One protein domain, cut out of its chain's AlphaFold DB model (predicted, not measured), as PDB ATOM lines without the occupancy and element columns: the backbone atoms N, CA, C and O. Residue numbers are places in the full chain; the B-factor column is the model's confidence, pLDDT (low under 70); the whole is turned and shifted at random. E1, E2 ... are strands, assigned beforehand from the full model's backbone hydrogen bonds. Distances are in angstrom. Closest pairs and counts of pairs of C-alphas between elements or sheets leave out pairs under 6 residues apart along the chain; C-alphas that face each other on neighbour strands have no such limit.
ATOM      1  N   THR A 132     277.644 148.373 161.715       96.50
ATOM      2  CA  THR A 132     276.379 148.946 161.254       96.50
ATOM      3  C   THR A 132     275.278 147.919 161.475       96.50
ATOM      4  O   THR A 132     275.387 146.796 160.988       96.50
ATOM      5  N   VAL A 133     274.219 148.276 162.202       94.75
ATOM      6  CA  VAL A 133     273.054 147.396 162.377       94.75
ATOM      7  C   VAL A 133     272.249 147.370 161.079       94.75
ATOM      8  O   VAL A 133     271.817 148.408 160.585       94.75
ATOM      9  N   VAL A 134     272.063 146.172 160.526       93.81
ATOM     10  CA  VAL A 134     271.447 145.938 159.205       93.81
ATOM     11  C   VAL A 134     270.150 145.128 159.275       93.81
ATOM     12  O   VAL A 134     269.445 144.996 158.279       93.81
ATOM     13  N   GLY A 135     269.807 144.600 160.451       90.50
ATOM     14  CA  GLY A 135     268.563 143.876 160.688       90.50
ATOM     15  C   GLY A 135     268.545 143.210 162.060       90.50
ATOM     16  O   GLY A 135     269.456 143.386 162.866       90.50
ATOM     17  N   GLY A 136     267.508 142.427 162.327       86.44
ATOM     18  CA  GLY A 136     267.332 141.712 163.586       86.44
ATOM     19  C   GLY A 136     265.862 141.437 163.868       86.44
ATOM     20  O   GLY A 136     264.996 141.784 163.065       86.44
ATOM     21  N   THR A 137     265.589 140.802 165.003       80.62
ATOM     22  CA  THR A 137     264.247 140.295 165.339       80.62
ATOM     23  C   THR A 137     263.755 140.681 166.737       80.62
ATOM     24  O   THR A 137     262.642 140.332 167.134       80.62
ATOM     25  N   PHE A 138     264.542 141.467 167.473       70.94
ATOM     26  CA  PHE A 138     264.125 142.074 168.736       70.94
ATOM     27  C   PHE A 138     262.912 142.994 168.541       70.94
ATOM     28  O   PHE A 138     262.917 143.876 167.684       70.94
ATOM     29  N   GLY A 139     261.868 142.772 169.343       58.19
ATOM     30  CA  GLY A 139     260.567 143.441 169.217       58.19
ATOM     31  C   GLY A 139     259.556 142.719 168.311       58.19
ATOM     32  O   GLY A 139     258.388 143.101 168.292       58.19
ATOM     33  N   GLY A 140     259.956 141.661 167.597       53.38
ATOM     34  CA  GLY A 140     259.063 140.853 166.764       53.38
ATOM     35  C   GLY A 140     258.460 139.661 167.512       53.38
ATOM     36  O   GLY A 140     259.159 138.699 167.826       53.38
ATOM     37  N   ALA A 141     257.144 139.666 167.735       50.38
ATOM     38  CA  ALA A 141     256.427 138.467 168.169       50.38
ATOM     39  C   ALA A 141     256.328 137.467 167.000       50.38
ATOM     40  O   ALA A 141     255.409 137.540 166.188       50.38
ATOM     41  N   HIS A 142     257.273 136.524 166.914       54.66
ATOM     42  CA  HIS A 142     257.328 135.477 165.883       54.66
ATOM     43  C   HIS A 142     256.264 134.369 166.069       54.66
ATOM     44  O   HIS A 142     256.570 133.178 166.074       54.66
ATOM     45  N   SER A 143     254.993 134.756 166.204       57.56
ATOM     46  CA  SER A 143     253.867 133.851 165.970       57.56
ATOM     47  C   SER A 143     253.551 133.884 164.476       57.56
ATOM     48  O   SER A 143     252.933 134.819 163.969       57.56
ATOM     49  N   GLY A 144     254.049 132.881 163.751       61.91
ATOM     50  CA  GLY A 144     253.512 132.565 162.431       61.91
ATOM     51  C   GLY A 144     252.094 132.005 162.563       61.91
ATOM     52  O   GLY A 144     251.668 131.650 163.659       61.91
ATOM     53  N   TYR A 145     251.380 131.871 161.453       69.25
ATOM     54  CA  TYR A 145     250.130 131.112 161.423       69.25
ATOM     55  C   TYR A 145     250.388 129.716 160.844       69.25
ATOM     56  O   TYR A 145     251.304 129.547 160.034       69.25
ATOM     57  N   ASP A 146     249.621 128.714 161.276       74.56
ATOM     58  CA  ASP A 146     249.576 127.416 160.595       74.56
ATOM     59  C   ASP A 146     248.821 127.525 159.252       74.56
ATOM     60  O   ASP A 146     248.268 128.572 158.903       74.56
ATOM     61  N   GLU A 147     248.768 126.432 158.490       75.44
ATOM     62  CA  GLU A 147     248.047 126.372 157.206       75.44
ATOM     63  C   GLU A 147     246.523 126.593 157.322       75.44
ATOM     64  O   GLU A 147     245.854 126.817 156.315       75.44
ATOM     65  N   ASN A 148     245.980 126.579 158.545       82.69
ATOM     66  CA  ASN A 148     244.565 126.775 158.861       82.69
ATOM     67  C   ASN A 148     244.268 128.180 159.429       82.69
ATOM     68  O   ASN A 148     243.110 128.493 159.705       82.69
ATOM     69  N   GLY A 149     245.285 129.033 159.611       74.81
ATOM     70  CA  GLY A 149     245.143 130.375 160.185       74.81
ATOM     71  C   GLY A 149     245.142 130.436 161.719       74.81
ATOM     72  O   GLY A 149     244.800 131.478 162.279       74.81
ATOM     73  N   ASN A 150     245.533 129.369 162.421       80.25
ATOM     74  CA  ASN A 150     245.747 129.391 163.872       80.25
ATOM     75  C   ASN A 150     247.115 130.013 164.200       80.25
ATOM     76  O   ASN A 150     248.085 129.707 163.506       80.25
ATOM     77  N   PRO A 151     247.251 130.832 165.261       67.38
ATOM     78  CA  PRO A 151     248.553 131.326 165.697       67.38
ATOM     79  C   PRO A 151     249.421 130.158 166.180       67.38
ATOM     80  O   PRO A 151     249.155 129.542 167.214       67.38
ATOM     81  N   ASN A 152     250.474 129.858 165.426       67.25
ATOM     82  CA  ASN A 152     251.499 128.902 165.810       67.25
ATOM     83  C   ASN A 152     252.248 129.488 167.024       67.25
ATOM     84  O   ASN A 152     252.680 130.651 166.955       67.25
ATOM     85  N   PRO A 153     252.383 128.760 168.150       62.97
ATOM     86  CA  PRO A 153     253.189 129.229 169.270       62.97
ATOM     87  C   PRO A 153     254.609 129.564 168.803       62.97
ATOM     88  O   PRO A 153     255.192 128.845 167.992       62.97
ATOM     89  N   VAL A 154     255.173 130.650 169.342       63.41
ATOM     90  CA  VAL A 154     256.580 131.013 169.113       63.41
ATOM     91  C   VAL A 154     257.438 129.786 169.427       63.41
ATOM     92  O   VAL A 154     257.316 129.220 170.518       63.41
ATOM     93  N   SER A 155     258.261 129.348 168.466       62.44
ATOM     94  CA  SER A 155     259.083 128.148 168.655       62.44
ATOM     95  C   SER A 155     259.952 128.307 169.899       62.44
ATOM     96  O   SER A 155     260.603 129.336 170.074       62.44
ATOM     97  N   LYS A 156     259.977 127.293 170.767       63.34
ATOM     98  CA  LYS A 156     260.742 127.340 172.027       63.34
ATOM     99  C   LYS A 156     262.251 127.431 171.797       63.34
ATOM    100  O   LYS A 156     262.966 127.927 172.660       63.34
ATOM    101  N   ASP A 157     262.701 127.000 170.623       70.31
ATOM    102  CA  ASP A 157     264.098 127.034 170.191       70.31
ATOM    103  C   ASP A 157     264.470 128.378 169.527       70.31
ATOM    104  O   ASP A 157     265.598 128.567 169.071       70.31
ATOM    105  N   TYR A 158     263.523 129.320 169.437       74.00
ATOM    106  CA  TYR A 158     263.737 130.622 168.819       74.00
ATOM    107  C   TYR A 158     264.515 131.571 169.742       74.00
ATOM    108  O   TYR A 158     264.004 132.026 170.765       74.00
ATOM    109  N   VAL A 159     265.732 131.936 169.335       79.38
ATOM    110  CA  VAL A 159     266.546 132.961 170.002       79.38
ATOM    111  C   VAL A 159     266.554 134.231 169.138       79.38
ATOM    112  O   VAL A 159     267.021 134.170 167.998       79.38
ATOM    113  N   PRO A 160     266.053 135.385 169.629       84.94
ATOM    114  CA  PRO A 160     266.127 136.632 168.876       84.94
ATOM    115  C   PRO A 160     267.578 137.105 168.717       84.94
ATOM    116  O   PRO A 160     268.436 136.832 169.562       84.94
ATOM    117  N   TYR A 161     267.856 137.798 167.613       90.38
ATOM    118  CA  TYR A 161     269.205 138.225 167.240       90.38
ATOM    119  C   TYR A 161     269.212 139.598 166.554       90.38
ATOM    120  O   TYR A 161     268.191 140.066 166.043       90.38
ATOM    121  N   ILE A 162     270.382 140.241 166.529       93.06
ATOM    122  CA  ILE A 162     270.667 141.448 165.743       93.06
ATOM    123  C   ILE A 162     271.724 141.110 164.701       93.06
ATOM    124  O   ILE A 162     272.738 140.492 165.023       93.06
ATOM    125  N   SER A 163     271.483 141.510 163.456       94.88
ATOM    126  CA  SER A 163     272.449 141.422 162.367       94.88
ATOM    127  C   SER A 163     273.247 142.718 162.274       94.88
ATOM    128  O   SER A 163     272.670 143.799 162.123       94.88
ATOM    129  N   LEU A 164     274.573 142.604 162.319       96.38
ATOM    130  CA  LEU A 164     275.508 143.710 162.134       96.38
ATOM    131  C   LEU A 164     276.461 143.417 160.973       96.38
ATOM    132  O   LEU A 164     276.853 142.272 160.752       96.38
ATOM    133  N   GLN A 165     276.856 144.469 160.264       97.25
ATOM    134  CA  GLN A 165     277.848 144.432 159.196       97.25
ATOM    135  C   GLN A 165     279.081 145.254 159.594       97.25
ATOM    136  O   GLN A 165     278.932 146.317 160.200       97.25
ATOM    137  N   ASN A 166     280.290 144.782 159.275       96.50
ATOM    138  CA  ASN A 166     281.525 145.560 159.455       96.50
ATOM    139  C   ASN A 166     281.882 146.394 158.206       96.50
ATOM    140  O   ASN A 166     281.268 146.264 157.146       96.50
ATOM    141  N   SER A 167     282.942 147.203 158.296       95.44
ATOM    142  CA  SER A 167     283.473 148.008 157.181       95.44
ATOM    143  C   SER A 167     283.878 147.222 155.928       95.44
ATOM    144  O   SER A 167     284.061 147.826 154.872       95.44
ATOM    145  N   ASN A 168     284.056 145.904 156.032       95.25
ATOM    146  CA  ASN A 168     284.471 145.032 154.933       95.25
ATOM    147  C   ASN A 168     283.269 144.383 154.224       95.25
ATOM    148  O   ASN A 168     283.449 143.691 153.224       95.25
ATOM    149  N   GLY A 169     282.054 144.579 154.749       95.12
ATOM    150  CA  GLY A 169     280.834 143.919 154.291       95.12
ATOM    151  C   GLY A 169     280.541 142.577 154.974       95.12
ATOM    152  O   GLY A 169     279.496 141.988 154.690       95.12
ATOM    153  N   ASP A 170     281.401 142.103 155.885       96.62
ATOM    154  CA  ASP A 170     281.183 140.856 156.623       96.62
ATOM    155  C   ASP A 170     279.949 140.972 157.526       96.62
ATOM    156  O   ASP A 170     279.826 141.915 158.310       96.62
ATOM    157  N   MET A 171     279.067 139.977 157.446       96.88
ATOM    158  CA  MET A 171     277.812 139.906 158.193       96.88
ATOM    159  C   MET A 171     277.955 139.034 159.445       96.88
ATOM    160  O   MET A 171     278.511 137.936 159.385       96.88
ATOM    161  N   TYR A 172     277.407 139.488 160.568       96.69
ATOM    162  CA  TYR A 172     277.419 138.788 161.853       96.69
ATOM    163  C   TYR A 172     276.047 138.844 162.525       96.69
ATOM    164  O   TYR A 172     275.333 139.837 162.394       96.69
ATOM    165  N   THR A 173     275.699 137.810 163.287       95.31
ATOM    166  CA  THR A 173     274.569 137.824 164.223       95.31
ATOM    167  C   THR A 173     275.063 137.854 165.663       95.31
ATOM    168  O   THR A 173     275.969 137.109 166.036       95.31
ATOM    169  N   VAL A 174     274.436 138.699 166.482       94.75
ATOM    170  CA  VAL A 174     274.560 138.690 167.944       94.75
ATOM    171  C   VAL A 174     273.231 138.211 168.522       94.75
ATOM    172  O   VAL A 174     272.197 138.828 168.257       94.75
ATOM    173  N   SER A 175     273.233 137.105 169.268       91.88
ATOM    174  CA  SER A 175     272.021 136.545 169.882       91.88
ATOM    175  C   SER A 175     271.652 137.261 171.186       91.88
ATOM    176  O   SER A 175     272.491 137.902 171.823       91.88
ATOM    177  N   ALA A 176     270.411 137.082 171.643       87.31
ATOM    178  CA  ALA A 176     269.951 137.523 172.962       87.31
ATOM    179  C   ALA A 176     270.773 136.985 174.142       87.31
ATOM    180  O   ALA A 176     270.704 137.563 175.219       87.31
ATOM    181  N   LYS A 177     271.562 135.920 173.945       88.50
ATOM    182  CA  LYS A 177     272.462 135.327 174.951       88.50
ATOM    183  C   LYS A 177     273.904 135.853 174.861       88.50
ATOM    184  O   LYS A 177     274.805 135.322 175.508       88.50
ATOM    185  N   GLY A 178     274.156 136.842 173.999       89.75
ATOM    186  CA  GLY A 178     275.489 137.397 173.759       89.75
ATOM    187  C   GLY A 178     276.433 136.478 172.970       89.75
ATOM    188  O   GLY A 178     277.657 136.686 172.982       89.75
ATOM    189  N   GLU A 179     275.884 135.467 172.291       92.31
ATOM    190  CA  GLU A 179     276.598 134.620 171.332       92.31
ATOM    191  C   GLU A 179     276.826 135.414 170.042       92.31
ATOM    192  O   GLU A 179     275.944 136.159 169.614       92.31
ATOM    193  N   ILE A 180     277.994 135.260 169.414       94.56
ATOM    194  CA  ILE A 180     278.339 135.966 168.175       94.56
ATOM    195  C   ILE A 180     278.728 134.942 167.113       94.56
ATOM    196  O   ILE A 180     279.662 134.168 167.315       94.56
ATOM    197  N   ALA A 181     278.030 134.958 165.979       95.62
ATOM    198  CA  ALA A 181     278.297 134.089 164.839       95.62
ATOM    199  C   ALA A 181     278.491 134.915 163.561       95.62
ATOM    200  O   ALA A 181     277.863 135.957 163.381       95.62
ATOM    201  N   LYS A 182     279.359 134.447 162.657       96.00
ATOM    202  CA  LYS A 182     279.480 135.014 161.309       96.00
ATOM    203  C   LYS A 182     278.433 134.378 160.390       96.00
ATOM    204  O   LYS A 182     278.214 133.171 160.459       96.00
ATOM    205  N   MET A 183     277.809 135.183 159.536       92.88
ATOM    206  CA  MET A 183     276.929 134.712 158.465       92.88
ATOM    207  C   MET A 183     277.771 134.403 157.214       92.88
ATOM    208  O   MET A 183     278.717 135.138 156.915       92.88
TER     209      MET A 183
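Overview. This is residues 132 to 183 of the 184 residues of an uncharacterized protein of Furfurilactobacillus rossiae DSM 15814 (UniProt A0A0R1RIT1). Little of this domain is regular structure: a small twisted sheet of four short strands, with a long loop, residues 137 to 160, that reaches away and returns, making the length. The 52 printed residues hold no named helix; E1, E2, E3, E4 follow in that order along the chain and across the antiparallel sheet. The class is all strand, with 18 residues in named elements. The whole is loose, radius of gyration of the C-alphas 13.9 A, spanning 44 by 19 by 17 A.

Along the chain. E1, residues 132 to 136, begins at C-alpha (276.379, 148.946, 161.254) and is 11.8 A long. E2, 161 to 165, is 13.3 A; E3, 171 to 175, 13.5 A. E4, 180 to 182, 7.0 A, ends at C-alpha (279.480, 135.014, 161.309).

Arrangement. The strands form a meander, each the antiparallel neighbour of the one before. In hairpin E1 and E2, at 150 degrees, N 134 and O 163 are 2.9 A apart, within hydrogen-bond range; likewise N 172 and O 164, 2.8 A, in hairpin E2 and E3, at 155 degrees, and N 173 and O 181, 2.9 A, in hairpin E3 and E4, at 154 degrees. Edge strands E1 and E4 are apart.

Size, cuts and confidence. The farthest C-alphas, Asn 148 and Ser 167, are 44.4 A apart. The printed part has no cut; the link E1 to E2 is long. Residues 139 to 145 and 151 to 156 have pLDDT under 70.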